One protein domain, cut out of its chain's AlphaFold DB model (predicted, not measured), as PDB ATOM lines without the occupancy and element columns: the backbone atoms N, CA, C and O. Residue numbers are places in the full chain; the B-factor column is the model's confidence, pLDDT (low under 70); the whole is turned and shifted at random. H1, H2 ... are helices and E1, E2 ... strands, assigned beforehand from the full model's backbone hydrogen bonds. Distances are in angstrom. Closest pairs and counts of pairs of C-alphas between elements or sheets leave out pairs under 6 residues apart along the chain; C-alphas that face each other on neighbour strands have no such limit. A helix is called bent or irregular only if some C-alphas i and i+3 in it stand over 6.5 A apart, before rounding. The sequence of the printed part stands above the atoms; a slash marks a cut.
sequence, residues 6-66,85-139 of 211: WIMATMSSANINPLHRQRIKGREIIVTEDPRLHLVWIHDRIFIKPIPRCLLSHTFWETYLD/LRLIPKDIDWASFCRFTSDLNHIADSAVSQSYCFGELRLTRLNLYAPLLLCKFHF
ATOM      1  N   TRP A   6     223.755 169.713 299.810       60.19
ATOM      2  CA  TRP A   6     224.030 171.150 299.645       60.19
ATOM      3  C   TRP A   6     224.648 171.805 300.893       60.19
ATOM      4  O   TRP A   6     225.349 172.804 300.780       60.19
ATOM      5  N   ILE A   7     224.450 171.225 302.084       62.09
ATOM      6  CA  ILE A   7     225.047 171.723 303.336       62.09
ATOM      7  C   ILE A   7     226.563 171.448 303.363       62.09
ATOM      8  O   ILE A   7     227.345 172.162 303.996       62.09
ATOM      9  N   MET A   8     227.007 170.400 302.665       60.53
ATOM     10  CA  MET A   8     228.386 169.899 302.723       60.53
ATOM     11  C   MET A   8     229.223 170.277 301.501       60.53
ATOM     12  O   MET A   8     230.458 170.236 301.571       60.53
ATOM     13  N   ALA A   9     228.560 170.642 300.405       64.94
ATOM     14  CA  ALA A   9     229.141 170.811 299.086       64.94
ATOM     15  C   ALA A   9     228.713 172.139 298.464       64.94
ATOM     16  O   ALA A   9     227.547 172.516 298.538       64.94
ATOM     17  N   THR A  10     229.633 172.806 297.770       63.09
ATOM     18  CA  THR A  10     229.249 173.890 296.865       63.09
ATOM     19  C   THR A  10     228.520 173.269 295.675       63.09
ATOM     20  O   THR A  10     229.122 172.518 294.908       63.09
ATOM     21  N   MET A  11     227.227 173.562 295.539       65.19
ATOM     22  CA  MET A  11     226.397 173.089 294.431       65.19
ATOM     23  C   MET A  11     226.723 173.909 293.178       65.19
ATOM     24  O   MET A  11     226.080 174.910 292.877       65.19
ATOM     25  N   SER A  12     227.821 173.553 292.517       69.50
ATOM     26  CA  SER A  12     228.284 174.195 291.292       69.50
ATOM     27  C   SER A  12     229.022 173.175 290.433       69.50
ATOM     28  O   SER A  12     230.087 172.685 290.822       69.50
ATOM     29  N   SER A  13     228.465 172.898 289.253       72.38
ATOM     30  CA  SER A  13     229.083 172.101 288.187       72.38
ATOM     31  C   SER A  13     230.373 172.752 287.670       72.38
ATOM     32  O   SER A  13     231.317 172.065 287.298       72.38
ATOM     33  N   ALA A  14     230.471 174.083 287.745       73.00
ATOM     34  CA  ALA A  14     231.658 174.845 287.358       73.00
ATOM     35  C   ALA A  14     232.831 174.730 288.355       73.00
ATOM     36  O   ALA A  14     233.962 175.098 288.030       73.00
ATOM     37  N   ASN A  15     232.605 174.219 289.569       78.56
ATOM     38  CA  ASN A  15     233.643 174.087 290.594       78.56
ATOM     39  C   ASN A  15     234.433 172.772 290.455       78.56
ATOM     40  O   ASN A  15     234.502 171.957 291.381       78.56
ATOM     41  N   ILE A  16     235.015 172.565 289.275       81.69
ATOM     42  CA  ILE A  16     235.847 171.408 288.940       81.69
ATOM     43  C   ILE A  16     237.209 171.933 288.496       81.69
ATOM     44  O   ILE A  16     237.332 172.618 287.481       81.69
ATOM     45  N   ASN A  17     238.262 171.635 289.258       82.12
ATOM     46  CA  ASN A  17     239.605 172.015 288.846       82.12
ATOM     47  C   ASN A  17     240.117 171.047 287.766       82.12
ATOM     48  O   ASN A  17     239.973 169.827 287.909       82.12
ATOM     49  N   PRO A  18     240.801 171.567 286.730       84.69
ATOM     50  CA  PRO A  18     241.379 170.738 285.681       84.69
ATOM     51  C   PRO A  18     242.467 169.815 286.242       84.69
ATOM     52  O   PRO A  18     243.142 170.153 287.220       84.69
ATOM     53  N   LEU A  19     242.695 168.676 285.582       83.88
ATOM     54  CA  LEU A  19     243.626 167.625 286.028       83.88
ATOM     55  C   LEU A  19     245.041 168.140 286.320       83.88
ATOM     56  O   LEU A  19     245.666 167.743 287.301       83.88
ATOM     57  N   HIS A  20     245.539 169.076 285.513       82.00
ATOM     58  CA  HIS A  20     246.842 169.694 285.747       82.00
ATOM     59  C   HIS A  20     246.890 170.447 287.086       82.00
ATOM     60  O   HIS A  20     247.833 170.300 287.861       82.00
ATOM     61  N   ARG A  21     245.823 171.183 287.418       84.00
ATOM     62  CA  ARG A  21     245.701 171.893 288.695       84.00
ATOM     63  C   ARG A  21     245.511 170.931 289.868       84.00
ATOM     64  O   ARG A  21     245.960 171.247 290.964       84.00
ATOM     65  N   GLN A  22     244.907 169.759 289.649       85.94
ATOM     66  CA  GLN A  22     244.871 168.694 290.662       85.94
ATOM     67  C   GLN A  22     246.282 168.221 291.016       85.94
ATOM     68  O   GLN A  22     246.619 168.158 292.197       85.94
ATOM     69  N   ARG A  23     247.131 167.999 290.004       80.69
ATOM     70  CA  ARG A  23     248.540 167.635 290.215       80.69
ATOM     71  C   ARG A  23     249.331 168.731 290.927       80.69
ATOM     72  O   ARG A  23     250.106 168.412 291.820       80.69
ATOM     73  N   ILE A  24     249.114 170.005 290.585       86.69
ATOM     74  CA  ILE A  24     249.766 171.137 291.277       86.69
ATOM     75  C   ILE A  24     249.377 171.183 292.760       86.69
ATOM     76  O   ILE A  24     250.208 171.492 293.606       86.69
ATOM     77  N   LYS A  25     248.129 170.840 293.092       82.62
ATOM     78  CA  LYS A  25     247.649 170.757 294.480       82.62
ATOM     79  C   LYS A  25     248.207 169.550 295.253       82.62
ATOM     80  O   LYS A  25     247.774 169.330 296.377       82.62
ATOM     81  N   GLY A  26     249.107 168.762 294.658       81.50
ATOM     82  CA  GLY A  26     249.665 167.555 295.268       81.50
ATOM     83  C   GLY A  26     248.696 166.376 295.299       81.50
ATOM     84  O   GLY A  26     248.952 165.412 296.008       81.50
ATOM     85  N   ARG A  27     247.585 166.434 294.546       84.81
ATOM     86  CA  ARG A  27     246.578 165.369 294.541       84.81
ATOM     87  C   ARG A  27     246.925 164.284 293.521       84.81
ATOM     88  O   ARG A  27     247.081 164.558 292.330       84.81
ATOM     89  N   GLU A  28     247.003 163.050 293.992       83.44
ATOM     90  CA  GLU A  28     247.085 161.819 293.220       83.44
ATOM     91  C   GLU A  28     245.724 161.506 292.582       83.44
ATOM     92  O   GLU A  28     244.682 161.536 293.240       83.44
ATOM     93  N   ILE A  29     245.725 161.223 291.279       86.00
ATOM     94  CA  ILE A  29     244.510 160.929 290.516       86.00
ATOM     95  C   ILE A  29     244.287 159.419 290.529       86.00
ATOM     96  O   ILE A  29     245.050 158.674 289.916       86.00
ATOM     97  N   ILE A  30     243.217 158.985 291.188       83.50
ATOM     98  CA  ILE A  30     242.814 157.582 291.259       83.50
ATOM     99  C   ILE A  30     241.627 157.362 290.334       83.50
ATOM    100  O   ILE A  30     240.604 158.040 290.423       83.50
ATOM    101  N   VAL A  31     241.764 156.395 289.437       81.44
ATOM    102  CA  VAL A  31     240.706 156.013 288.506       81.44
ATOM    103  C   VAL A  31     239.688 155.143 289.246       81.44
ATOM    104  O   VAL A  31     240.068 154.157 289.872       81.44
ATOM    105  N   THR A  32     238.404 155.500 289.184       76.44
ATOM    106  CA  THR A  32     237.309 154.726 289.795       76.44
ATOM    107  C   THR A  32     236.203 154.439 288.787       76.44
ATOM    108  O   THR A  32     235.906 155.266 287.926       76.44
ATOM    109  N   GLU A  33     235.565 153.278 288.894       75.94
ATOM    110  CA  GLU A  33     234.387 152.937 288.088       75.94
ATOM    111  C   GLU A  33     233.075 153.379 288.762       75.94
ATOM    112  O   GLU A  33     232.072 153.616 288.075       75.94
ATOM    113  N   ASP A  34     233.089 153.546 290.093       74.56
ATOM    114  CA  ASP A  34     231.911 153.903 290.884       74.56
ATOM    115  C   ASP A  34     231.527 155.381 290.665       74.56
ATOM    116  O   ASP A  34     232.302 156.280 291.017       74.56
ATOM    117  N   PRO A  35     230.328 155.676 290.116       73.00
ATOM    118  CA  PRO A  35     229.872 157.051 289.919       73.00
ATOM    119  C   PRO A  35     229.713 157.831 291.230       73.00
ATOM    120  O   PRO A  35     229.788 159.056 291.206       73.00
ATOM    121  N   ARG A  36     229.523 157.161 292.374       72.81
ATOM    122  CA  ARG A  36     229.355 157.818 293.684       72.81
ATOM    123  C   ARG A  36     230.638 158.458 294.199       72.81
ATOM    124  O   ARG A  36     230.577 159.369 295.018       72.81
ATOM    125  N   LEU A  37     231.785 157.959 293.743       74.94
ATOM    126  CA  LEU A  37     233.106 158.447 294.127       74.94
ATOM    127  C   LEU A  37     233.662 159.459 293.121       74.94
ATOM    128  O   LEU A  37     234.722 160.029 293.352       74.94
ATOM    129  N   HIS A  38     232.969 159.707 292.012       83.31
ATOM    130  CA  HIS A  38     233.420 160.656 291.005       83.31
ATOM    131  C   HIS A  38     233.552 162.071 291.591       83.31
ATOM    132  O   HIS A  38     232.611 162.575 292.194       83.31
ATOM    133  N   LEU A  39     234.720 162.704 291.418       81.06
ATOM    134  CA  LEU A  39     235.061 164.043 291.937       81.06
ATOM    135  C   LEU A  39     235.078 164.154 293.467       81.06
ATOM    136  O   LEU A  39     235.172 165.252 294.028       81.06
ATOM    137  N   VAL A  40     235.068 163.015 294.154       81.88
ATOM    138  CA  VAL A  40     235.272 162.952 295.593       81.88
ATOM    139  C   VAL A  40     236.771 162.892 295.872       81.88
ATOM    140  O   VAL A  40     237.496 162.084 295.290       81.88
ATOM    141  N   TRP A  41     237.257 163.743 296.773       81.62
ATOM    142  CA  TRP A  41     238.661 163.752 297.177       81.62
ATOM    143  C   TRP A  41     238.827 163.543 298.679       81.62
ATOM    144  O   TRP A  41     238.032 164.018 299.502       81.62
ATOM    145  N   ILE A  42     239.889 162.824 299.033       76.88
ATOM    146  CA  ILE A  42     240.280 162.517 300.401       76.88
ATOM    147  C   ILE A  42     241.786 162.692 300.559       76.88
ATOM    148  O   ILE A  42     242.559 162.085 299.829       76.88
ATOM    149  N   HIS A  43     242.194 163.517 301.528       76.44
ATOM    150  CA  HIS A  43     243.599 163.886 301.732       76.44
ATOM    151  C   HIS A  43     244.230 164.330 300.399       76.44
ATOM    152  O   HIS A  43     243.730 165.273 299.779       76.44
ATOM    153  N   ASP A  44     245.240 163.600 299.935       80.44
ATOM    154  CA  ASP A  44     245.989 163.877 298.714       80.44
ATOM    155  C   ASP A  44     245.523 163.019 297.535       80.44
ATOM    156  O   ASP A  44     246.259 162.840 296.578       80.44
ATOM    157  N   ARG A  45     244.314 162.451 297.573       80.12
ATOM    158  CA  ARG A  45     243.785 161.572 296.520       80.12
ATOM    159  C   ARG A  45     242.456 162.095 295.997       80.12
ATOM    160  O   ARG A  45     241.581 162.466 296.779       80.12
ATOM    161  N   ILE A  46     242.287 162.112 294.679       85.12
ATOM    162  CA  ILE A  46     241.020 162.440 294.018       85.12
ATOM    163  C   ILE A  46     240.571 161.275 293.144       85.12
ATOM    164  O   ILE A  46     241.335 160.774 292.321       85.12
ATOM    165  N   PHE A  47     239.322 160.858 293.321       84.62
ATOM    166  CA  PHE A  47     238.721 159.791 292.539       84.62
ATOM    167  C   PHE A  47     238.060 160.374 291.292       84.62
ATOM    168  O   PHE A  47     237.184 161.237 291.367       84.62
ATOM    169  N   ILE A  48     238.494 159.915 290.123       85.00
ATOM    170  CA  ILE A  48     237.993 160.383 288.832       85.00
ATOM    171  C   ILE A  48     237.552 159.174 288.023       85.00
ATOM    172  O   ILE A  48     238.252 158.169 287.928       85.00
ATOM    173  N   LYS A  49     236.367 159.287 287.425       83.00
ATOM    174  CA  LYS A  49     235.830 158.258 286.540       83.00
ATOM    175  C   LYS A  49     236.320 158.556 285.126       83.00
ATOM    176  O   LYS A  49     236.079 159.670 284.659       83.00
ATOM    177  N   PRO A  50     237.019 157.622 284.463       78.12
ATOM    178  CA  PRO A  50     237.429 157.815 283.084       78.12
ATOM    179  C   PRO A  50     236.192 157.717 282.192       78.12
ATOM    180  O   PRO A  50     235.231 157.024 282.534       78.12
ATOM    181  N   ILE A  51     236.215 158.392 281.045       76.44
ATOM    182  CA  ILE A  51     235.142 158.256 280.057       76.44
ATOM    183  C   ILE A  51     235.172 156.803 279.551       76.44
ATOM    184  O   ILE A  51     236.204 156.372 279.028       76.44
ATOM    185  N   PRO A  52     234.092 156.018 279.728       75.44
ATOM    186  CA  PRO A  52     234.038 154.656 279.216       75.44
ATOM    187  C   PRO A  52     234.246 154.631 277.701       75.44
ATOM    188  O   PRO A  52     233.634 155.415 276.979       75.44
ATOM    189  N   ARG A  53     235.060 153.694 277.198       68.44
ATOM    190  CA  ARG A  53     235.347 153.582 275.754       68.44
ATOM    191  C   ARG A  53     234.093 153.319 274.918       68.44
ATOM    192  O   ARG A  53     234.026 153.746 273.774       68.44
ATOM    193  N   CYS A  54     233.082 152.670 275.496       67.25
ATOM    194  CA  CYS A  54     231.795 152.459 274.839       67.25
ATOM    195  C   CYS A  54     231.069 153.772 274.516       67.25
ATOM    196  O   CYS A  54     230.451 153.860 273.462       67.25
ATOM    197  N   LEU A  55     231.222 154.822 275.335       69.44
ATOM    198  CA  LEU A  55     230.662 156.144 275.033       69.44
ATOM    199  C   LEU A  55     231.365 156.839 273.861       69.44
ATOM    200  O   LEU A  55     230.866 157.848 273.383       69.44
ATOM    201  N   LEU A  56     232.498 156.324 273.388       67.44
ATOM    202  CA  LEU A  56     233.202 156.859 272.222       67.44
ATOM    203  C   LEU A  56     232.824 156.111 270.930       67.44
ATOM    204  O   LEU A  56     233.256 156.504 269.852       67.44
ATOM    205  N   SER A  57     232.021 155.044 271.019       73.44
ATOM    206  CA  SER A  57     231.560 154.272 269.862       73.44
ATOM    207  C   SER A  57     230.171 154.728 269.424       73.44
ATOM    208  O   SER A  57     229.210 154.568 270.167       73.44
ATOM    209  N   HIS A  58     230.036 155.217 268.191       67.62
ATOM    210  CA  HIS A  58     228.736 155.629 267.641       67.62
ATOM    211  C   HIS A  58     227.700 154.492 267.658       67.62
ATOM    212  O   HIS A  58     226.561 154.679 268.071       67.62
ATOM    213  N   THR A  59     228.129 153.273 267.314       69.00
ATOM    214  CA  THR A  59     227.267 152.075 267.310       69.00
ATOM    215  C   THR A  59     226.664 151.767 268.686       69.00
ATOM    216  O   THR A  59     225.540 151.279 268.785       69.00
ATOM    217  N   PHE A  60     227.383 152.088 269.767       71.25
ATOM    218  CA  PHE A  60     226.877 151.932 271.129       71.25
ATOM    219  C   PHE A  60     225.748 152.925 271.425       71.25
ATOM    220  O   PHE A  60     224.760 152.558 272.060       71.25
ATOM    221  N   TRP A  61     225.868 154.165 270.945       66.06
ATOM    222  CA  TRP A  61     224.855 155.198 271.156       66.06
ATOM    223  C   TRP A  61     223.544 154.853 270.454       66.06
ATOM    224  O   TRP A  61     222.499 154.863 271.101       66.06
ATOM    225  N   GLU A  62     223.604 154.457 269.183       67.56
ATOM    226  CA  GLU A  62     222.416 154.043 268.420       67.56
ATOM    227  C   GLU A  62     221.708 152.844 269.068       67.56
ATOM    228  O   GLU A  62     220.483 152.777 269.118       67.56
ATOM    229  N   THR A  63     222.480 151.902 269.617       67.75
ATOM    230  CA  THR A  63     221.920 150.669 270.185       67.75
ATOM    231  C   THR A  63     221.303 150.881 271.573       67.75
ATOM    232  O   THR A  63     220.280 150.266 271.889       67.75
ATOM    233  N   TYR A  64     221.915 151.719 272.421       61.09
ATOM    234  CA  TYR A  64     221.579 151.798 273.851       61.09
ATOM    235  C   TYR A  64     221.076 153.162 274.338       61.09
ATOM    236  O   TYR A  64     220.383 153.197 275.353       61.09
ATOM    237  N   LEU A  65     221.421 154.268 273.672       65.88
ATOM    238  CA  LEU A  65     221.048 155.624 274.106       65.88
ATOM    239  C   LEU A  65     219.881 156.204 273.299       65.88
ATOM    240  O   LEU A  65     219.071 156.929 273.869       65.88
ATOM    241  N   ASP A  66     219.755 155.849 272.018       61.41
ATOM    242  CA  ASP A  66     218.674 156.335 271.141       61.41
ATOM    243  C   ASP A  66     217.368 155.526 271.277       61.41
ATOM    244  O   ASP A  66     216.304 155.875 270.757       61.41
ATOM    245  N   LEU A  85     244.059 151.118 282.240       49.44
ATOM    246  CA  LEU A  85     244.679 152.388 282.688       49.44
ATOM    247  C   LEU A  85     245.129 153.404 281.617       49.44
ATOM    248  O   LEU A  85     246.267 153.879 281.622       49.44
ATOM    249  N   ARG A  86     244.219 153.831 280.739       47.19
ATOM    250  CA  ARG A  86     244.379 155.078 279.973       47.19
ATOM    251  C   ARG A  86     243.055 155.832 279.969       47.19
ATOM    252  O   ARG A  86     242.051 155.287 279.527       47.19
ATOM    253  N   LEU A  87     243.061 157.073 280.471       47.38
ATOM    254  CA  LEU A  87     241.873 157.940 280.499       47.38
ATOM    255  C   LEU A  87     241.359 158.281 279.088       47.38
ATOM    256  O   LEU A  87     240.204 158.665 278.952       47.38
ATOM    257  N   ILE A  88     242.213 158.150 278.064       50.75
ATOM    258  CA  ILE A  88     241.907 158.404 276.653       50.75
ATOM    259  C   ILE A  88     242.614 157.320 275.806       50.75
ATOM    260  O   ILE A  88     243.809 157.073 276.021       50.75
ATOM    261  N   PRO A  89     241.911 156.639 274.881       54.91
ATOM    262  CA  PRO A  89     242.517 155.763 273.874       54.91
ATOM    263  C   PRO A  89     243.564 156.518 273.026       54.91
ATOM    264  O   PRO A  89     243.378 157.690 272.717       54.91
ATOM    265  N   LYS A  90     244.691 155.886 272.659       54.91
ATOM    266  CA  LYS A  90     245.773 156.562 271.892       54.91
ATOM    267  C   LYS A  90     245.399 156.844 270.430       54.91
ATOM    268  O   LYS A  90     246.112 157.567 269.746       54.91
ATOM    269  N   ASP A  91     244.322 156.231 269.973       57.81
ATOM    270  CA  ASP A  91     243.776 156.227 268.620       57.81
ATOM    271  C   ASP A  91     242.776 157.365 268.359       57.81
ATOM    272  O   ASP A  91     242.244 157.470 267.258       57.81
ATOM    273  N   ILE A  92     242.549 158.252 269.334       62.31
ATOM    274  CA  ILE A  92     241.691 159.426 269.158       62.31
ATOM    275  C   ILE A  92     242.540 160.653 268.844       62.31
ATOM    276  O   ILE A  92     243.293 161.145 269.685       62.31
ATOM    277  N   ASP A  93     242.376 161.164 267.624       69.88
ATOM    278  CA  ASP A  93     242.884 162.477 267.243       69.88
ATOM    279  C   ASP A  93     242.181 163.579 268.053       69.88
ATOM    280  O   ASP A  93     240.968 163.533 268.294       69.88
ATOM    281  N   TRP A  94     242.940 164.594 268.469       66.06
ATOM    282  CA  TRP A  94     242.422 165.709 269.266       66.06
ATOM    283  C   TRP A  94     241.298 166.453 268.535       66.06
ATOM    284  O   TRP A  94     240.326 166.868 269.164       66.06
ATOM    285  N   ALA A  95     241.367 166.554 267.202       71.56
ATOM    286  CA  ALA A  95     240.317 167.184 266.404       71.56
ATOM    287  C   ALA A  95     238.980 166.425 266.491       71.56
ATOM    288  O   ALA A  95     237.921 167.048 266.607       71.56
ATOM    289  N   SER A  96     239.021 165.091 266.496       69.81
ATOM    290  CA  SER A  96     237.842 164.240 266.693       69.81
ATOM    291  C   SER A  96     237.275 164.384 268.104       69.81
ATOM    292  O   SER A  96     236.060 164.485 268.269       69.81
ATOM    293  N   PHE A  97     238.143 164.478 269.115       69.94
ATOM    294  CA  PHE A  97     237.719 164.742 270.490       69.94
ATOM    295  C   PHE A  97     237.050 166.117 270.636       69.94
ATOM    296  O   PHE A  97     235.995 166.212 271.253       69.94
ATOM    297  N   CYS A  98     237.602 167.169 270.022       71.31
ATOM    298  CA  CYS A  98     236.999 168.504 270.044       71.31
ATOM    299  C   CYS A  98     235.603 168.522 269.410       71.31
ATOM    300  O   CYS A  98     234.685 169.104 269.993       71.31
ATOM    301  N   ARG A  99     235.423 167.855 268.260       74.31
ATOM    302  CA  ARG A  99     234.103 167.709 267.616       74.31
ATOM    303  C   ARG A  99     233.121 166.974 268.527       74.31
ATOM    304  O   ARG A  99     232.047 167.495 268.792       74.31
ATOM    305  N   PHE A 100     233.545 165.851 269.104       72.31
ATOM    306  CA  PHE A 100     232.754 165.098 270.077       72.31
ATOM    307  C   PHE A 100     232.337 165.950 271.290       72.31
ATOM    308  O   PHE A 100     231.172 165.962 271.671       72.31
ATOM    309  N   THR A 101     233.260 166.710 271.890       71.81
ATOM    310  CA  THR A 101     232.936 167.565 273.049       71.81
ATOM    311  C   THR A 101     232.037 168.749 272.696       71.81
ATOM    312  O   THR A 101     231.273 169.200 273.547       71.81
ATOM    313  N   SER A 102     232.096 169.239 271.454       74.81
ATOM    314  CA  SER A 102     231.193 170.289 270.967       74.81
ATOM    315  C   SER A 102     229.744 169.807 270.974       74.81
ATOM    316  O   SER A 102     228.855 170.534 271.418       74.81
ATOM    317  N   ASP A 103     229.525 168.552 270.581       72.75
ATOM    318  CA  ASP A 103     228.212 167.912 270.612       72.75
ATOM    319  C   ASP A 103     227.756 167.558 272.034       72.75
ATOM    320  O   ASP A 103     226.610 167.204 272.219       72.75
ATOM    321  N   LEU A 104     228.577 167.672 273.076       71.94
ATOM    322  CA  LEU A 104     228.105 167.504 274.463       71.94
ATOM    323  C   LEU A 104     227.762 168.835 275.134       71.94
ATOM    324  O   LEU A 104     227.022 168.864 276.115       71.94
ATOM    325  N   ASN A 105     228.256 169.948 274.591       70.75
ATOM    326  CA  ASN A 105     228.090 171.277 275.175       70.75
ATOM    327  C   ASN A 105     226.641 171.803 275.096       70.75
ATOM    328  O   ASN A 105     226.300 172.775 275.763       70.75
ATOM    329  N   HIS A 106     225.781 171.175 274.286       75.00
ATOM    330  CA  HIS A 106     224.362 171.528 274.191       75.00
ATOM    331  C   HIS A 106     223.492 170.865 275.274       75.00
ATOM    332  O   HIS A 106     222.315 171.205 275.402       75.00
ATOM    333  N   ILE A 107     224.039 169.917 276.044       74.88
ATOM    334  CA  ILE A 107     223.303 169.222 277.102       74.88
ATOM    335  C   ILE A 107     223.199 170.157 278.310       74.88
ATOM    336  O   ILE A 107     224.197 170.487 278.946       74.88
ATOM    337  N   ALA A 108     221.980 170.586 278.636       72.44
ATOM    338  CA  ALA A 108     221.727 171.414 279.812       72.44
ATOM    339  C   ALA A 108     221.943 170.623 281.115       72.44
ATOM    340  O   ALA A 108     221.598 169.443 281.194       72.44
ATOM    341  N   ASP A 109     222.402 171.295 282.177       70.69
ATOM    342  CA  ASP A 109     222.603 170.699 283.510       70.69
ATOM    343  C   ASP A 109     221.331 170.026 284.076       70.69
ATOM    344  O   ASP A 109     221.422 169.122 284.902       70.69
ATOM    345  N   SER A 110     220.138 170.423 283.611       72.94
ATOM    346  CA  SER A 110     218.852 169.810 283.981       72.94
ATOM    347  C   SER A 110     218.621 168.421 283.375       72.94
ATOM    348  O   SER A 110     217.831 167.650 283.919       72.94
ATOM    349  N   ALA A 111     219.293 168.098 282.267       71.12
ATOM    350  CA  ALA A 111     219.243 166.785 281.626       71.12
ATOM    351  C   ALA A 111     220.199 165.779 282.290       71.12
ATOM    352  O   ALA A 111     220.113 164.575 282.041       71.12
ATOM    353  N   VAL A 112     221.103 166.257 283.149       70.31
ATOM    354  CA  VAL A 112     222.068 165.429 283.867       70.31
ATOM    355  C   VAL A 112     221.536 165.110 285.263       70.31
ATOM    356  O   VAL A 112     220.827 165.887 285.899       70.31
ATOM    357  N   SER A 113     221.876 163.925 285.766       71.62
ATOM    358  CA  SER A 113     221.535 163.537 287.132       71.62
ATOM    359  C   SER A 113     222.064 164.558 288.148       71.62
ATOM    360  O   SER A 113     223.236 164.932 288.088       71.62
ATOM    361  N   GLN A 114     221.241 164.942 289.133       67.62
ATOM    362  CA  GLN A 114     221.591 165.941 290.159       67.62
ATOM    363  C   GLN A 114     222.885 165.622 290.924       67.62
ATOM    364  O   GLN A 114     223.503 166.515 291.496       67.62
ATOM    365  N   SER A 115     223.326 164.360 290.933       65.00
ATOM    366  CA  SER A 115     224.611 163.962 291.513       65.00
ATOM    367  C   SER A 115     225.816 164.636 290.851       65.00
ATOM    368  O   SER A 115     226.817 164.837 291.526       65.00
ATOM    369  N   TYR A 116     225.721 164.997 289.567       72.06
ATOM    370  CA  TYR A 116     226.797 165.653 288.812       72.06
ATOM    371  C   TYR A 116     226.761 167.186 288.905       72.06
ATOM    372  O   TYR A 116     227.712 167.845 288.498       72.06
ATOM    373  N   CYS A 117     225.709 167.766 289.494       72.69
ATOM    374  CA  CYS A 117     225.672 169.200 289.812       72.69
ATOM    375  C   CYS A 117     226.621 169.564 290.966       72.69
ATOM    376  O   CYS A 117     226.911 170.739 291.206       72.69
ATOM    377  N   PHE A 118     227.091 168.560 291.705       71.75
ATOM    378  CA  PHE A 118     228.120 168.712 292.718       71.75
ATOM    379  C   PHE A 118     229.484 168.518 292.043       71.75
ATOM    380  O   PHE A 118     229.760 167.445 291.515       71.75
ATOM    381  N   GLY A 119     230.312 169.568 292.030       79.81
ATOM    382  CA  GLY A 119     231.688 169.514 291.526       79.81
ATOM    383  C   GLY A 119     232.610 168.726 292.464       79.81
ATOM    384  O   GLY A 119     232.385 167.557 292.759       79.81
ATOM    385  N   GLU A 120     233.668 169.356 292.975       81.31
ATOM    386  CA  GLU A 120     234.582 168.684 293.911       81.31
ATOM    387  C   GLU A 120     233.994 168.508 295.321       81.31
ATOM    388  O   GLU A 120     233.782 169.485 296.049       81.31
ATOM    389  N   LEU A 121     233.834 167.256 295.764       77.50
ATOM    390  CA  LEU A 121     233.333 166.932 297.101       77.50
ATOM    391  C   LEU A 121     234.453 166.454 298.032       77.50
ATOM    392  O   LEU A 121     235.209 165.538 297.717       77.50
ATOM    393  N   ARG A 122     234.546 167.042 299.231       77.50
ATOM    394  CA  ARG A 122     235.540 166.644 300.238       77.50
ATOM    395  C   ARG A 122     235.002 165.516 301.117       77.50
ATOM    396  O   ARG A 122     234.121 165.742 301.952       77.50
ATOM    397  N   LEU A 123     235.599 164.331 301.012       70.44
ATOM    398  CA  LEU A 123     235.135 163.143 301.730       70.44
ATOM    399  C   LEU A 123     235.291 163.259 303.251       70.44
ATOM    400  O   LEU A 123     234.485 162.706 303.986       70.44
ATOM    401  N   THR A 124     236.250 164.045 303.752       65.00
ATOM    402  CA  THR A 124     236.383 164.272 305.205       65.00
ATOM    403  C   THR A 124     235.180 165.003 305.800       65.00
ATOM    404  O   THR A 124     234.872 164.795 306.967       65.00
ATOM    405  N   ARG A 125     234.491 165.855 305.025       65.00
ATOM    406  CA  ARG A 125     233.232 166.474 305.471       65.00
ATOM    407  C   ARG A 125     232.099 165.461 305.373       65.00
ATOM    408  O   ARG A 125     231.349 165.315 306.326       65.00
ATOM    409  N   LEU A 126     232.031 164.714 304.272       67.12
ATOM    410  CA  LEU A 126     230.999 163.697 304.086       67.12
ATOM    411  C   LEU A 126     231.035 162.633 305.194       67.12
ATOM    412  O   LEU A 126     229.998 162.337 305.773       67.12
ATOM    413  N   ASN A 127     232.217 162.123 305.548       63.75
ATOM    414  CA  ASN A 127     232.381 161.104 306.587       63.75
ATOM    415  C   ASN A 127     232.138 161.648 308.006       63.75
ATOM    416  O   ASN A 127     231.621 160.931 308.851       63.75
ATOM    417  N   LEU A 128     232.453 162.924 308.269       64.25
ATOM    418  CA  LEU A 128     232.158 163.563 309.560       64.25
ATOM    419  C   LEU A 128     230.648 163.627 309.827       64.25
ATOM    420  O   LEU A 128     230.204 163.462 310.960       64.25
ATOM    421  N   TYR A 129     229.861 163.864 308.780       60.03
ATOM    422  CA  TYR A 129     228.417 164.024 308.895       60.03
ATOM    423  C   TYR A 129     227.617 162.770 308.519       60.03
ATOM    424  O   TYR A 129     226.425 162.717 308.812       60.03
ATOM    425  N   ALA A 130     228.235 161.754 307.911       59.84
ATOM    426  CA  ALA A 130     227.575 160.496 307.558       59.84
ATOM    427  C   ALA A 130     226.899 159.798 308.761       59.84
ATOM    428  O   ALA A 130     225.749 159.378 308.610       59.84
ATOM    429  N   PRO A 131     227.505 159.740 309.966       58.94
ATOM    430  CA  PRO A 131     226.840 159.170 311.137       58.94
ATOM    431  C   PRO A 131     225.629 159.998 311.585       58.94
ATOM    432  O   PRO A 131     224.628 159.445 312.027       58.94
ATOM    433  N   LEU A 132     225.714 161.325 311.449       56.09
ATOM    434  CA  LEU A 132     224.766 162.270 312.043       56.09
ATOM    435  C   LEU A 132     223.577 162.589 311.121       56.09
ATOM    436  O   LEU A 132     222.487 162.865 311.611       56.09
ATOM    437  N   LEU A 133     223.766 162.528 309.797       53.31
ATOM    438  CA  LEU A 133     222.736 162.853 308.800       53.31
ATOM    439  C   LEU A 133     222.205 161.644 308.019       53.31
ATOM    440  O   LEU A 133     221.095 161.719 307.501       53.31
ATOM    441  N   LEU A 134     222.946 160.530 307.923       51.59
ATOM    442  CA  LEU A 134     222.549 159.403 307.064       51.59
ATOM    443  C   LEU A 134     222.174 158.114 307.809       51.59
ATOM    444  O   LEU A 134     221.628 157.228 307.156       51.59
ATOM    445  N   CYS A 135     222.419 157.986 309.127       49.47
ATOM    446  CA  CYS A 135     222.086 156.792 309.941       49.47
ATOM    447  C   CYS A 135     222.427 155.436 309.266       49.47
ATOM    448  O   CYS A 135     221.822 154.405 309.553       49.47
ATOM    449  N   LYS A 136     223.385 155.433 308.331       48.41
ATOM    450  CA  LYS A 136     223.830 154.281 307.544       48.41
ATOM    451  C   LYS A 136     225.307 154.459 307.209       48.41
ATOM    452  O   LYS A 136     225.684 155.368 306.473       48.41
ATOM    453  N   PHE A 137     226.125 153.547 307.727       46.09
ATOM    454  CA  PHE A 137     227.581 153.495 307.572       46.09
ATOM    455  C   PHE A 137     228.017 152.878 306.229       46.09
ATOM    456  O   PHE A 137     228.894 152.029 306.173       46.09
ATOM    457  N   HIS A 138     227.408 153.262 305.106       47.91
ATOM    458  CA  HIS A 138     227.790 152.695 303.805       47.91
ATOM    459  C   HIS A 138     228.836 153.552 303.085       47.91
ATOM    460  O   HIS A 138     228.546 154.144 302.048       47.91
ATOM    461  N   PHE A 139     230.059 153.586 303.621       52.66
ATOM    462  CA  PHE A 139     231.262 154.029 302.892       52.66
ATOM    463  C   PHE A 139     232.487 153.128 303.169       52.66
ATOM    464  O   PHE A 139     233.626 153.558 303.009       52.66
TER     465      PHE A 139
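What this domain is: This is residues 6 to 66 and 85 to 139 of the 211 residues of an uncharacterized protein of Decorospora gaudefroyi (UniProt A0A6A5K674). A small sheet of three short strands, E1, E3 and E2, has H6 off the edge at E2 and H1 close to E1 and E3, while H2, H3 and H4 lie spread out, away from the sheet, toward the other end of the longest axis from H6. The parts are loosely assembled: no helix touches another, H5 lies between the two ends and off the sheet, and residues 57 to 64 and 101 to 108 stand free. The printed part has 116 residues with six named helices and three named strands, in the order H1 E1 E2 E3 H2 H3 H4 H5 H6; the sheet, in the order E1 E3 E2, is mixed. The class is mixed, helices and strands, with 53 residues, under half, in named elements. The whole is only just loose, close to compact, with a radius of gyration of the C-alphas of 16.4 A and spans of 46 by 33 by 23 A.

How they stand to each other: In the sheet, E1, residues 28 to 31, and E3, residues 45 to 48, are parallel neighbours at 33 degrees, with N 30 and O 46 at 2.8 A within hydrogen-bond range. E2, residues 40 to 42, forms an antiparallel hairpin with E3 at 164 degrees, with N 42 and O 45 at 2.8 A within hydrogen-bond range. H6, residues 123 to 134, only grazes the sheet with its residues 123 to 126; its closest C-alphas to E2 are those of Leu 123 and Ile 42, 5.4 A apart. Just before H6, residues 121 to 122 pair in parallel with residues 40 to 41 of E2. H1, residues 19 to 24, only grazes the sheet with its residues 19 to 23; its closest C-alphas to E1 are those of Gln 22 and Glu 28, 7.7 A apart. H2, residues 53 to 56, and H3, residues 58 to 64, are close but not clearly touching, with the C-alphas of Cys 54 and Phe 60 closest at 6.2 A. H4, residues 94 to 102, and H5, residues 114 to 117, are not on the sheet and are apart from each other. In H1, H3 and H4 every O i to N i+4 pair is within hydrogen-bond range, in H6 6 of 8 are, and H2 and H5 are too short for such a pair.

Where its parts are: E1 begins at C-alpha 28 (247.085, 161.819, 293.220) and is 9.8 A long; E3 is 9.7 A and E2 7.0 A. H6 is 14.2 A long, ends at C-alpha 134 (222.549, 159.403, 307.064), and is irregular, with C-alphas 128 and 131 7.1 A apart. H4 is 12.2 A long, from C-alpha 94 (242.422, 165.709, 269.266), H3 10.2 A, H1 8.8 A, H2 5.3 A and H5 5.2 A.

The domain as a whole: The two C-alphas farthest apart, those of Ala 95 and Leu 132, are 48.5 A apart. Residues 67 to 84 are cut out, and C-alphas 66 and 85 are 28.7 A apart across the cut. The link from H4 to H5 is long, with 11 residues. The mean pLDDT of the printed part is 70.5, and 49 residues are under 70, among them residues 6 to 12, 85 to 94 and 124 to 139.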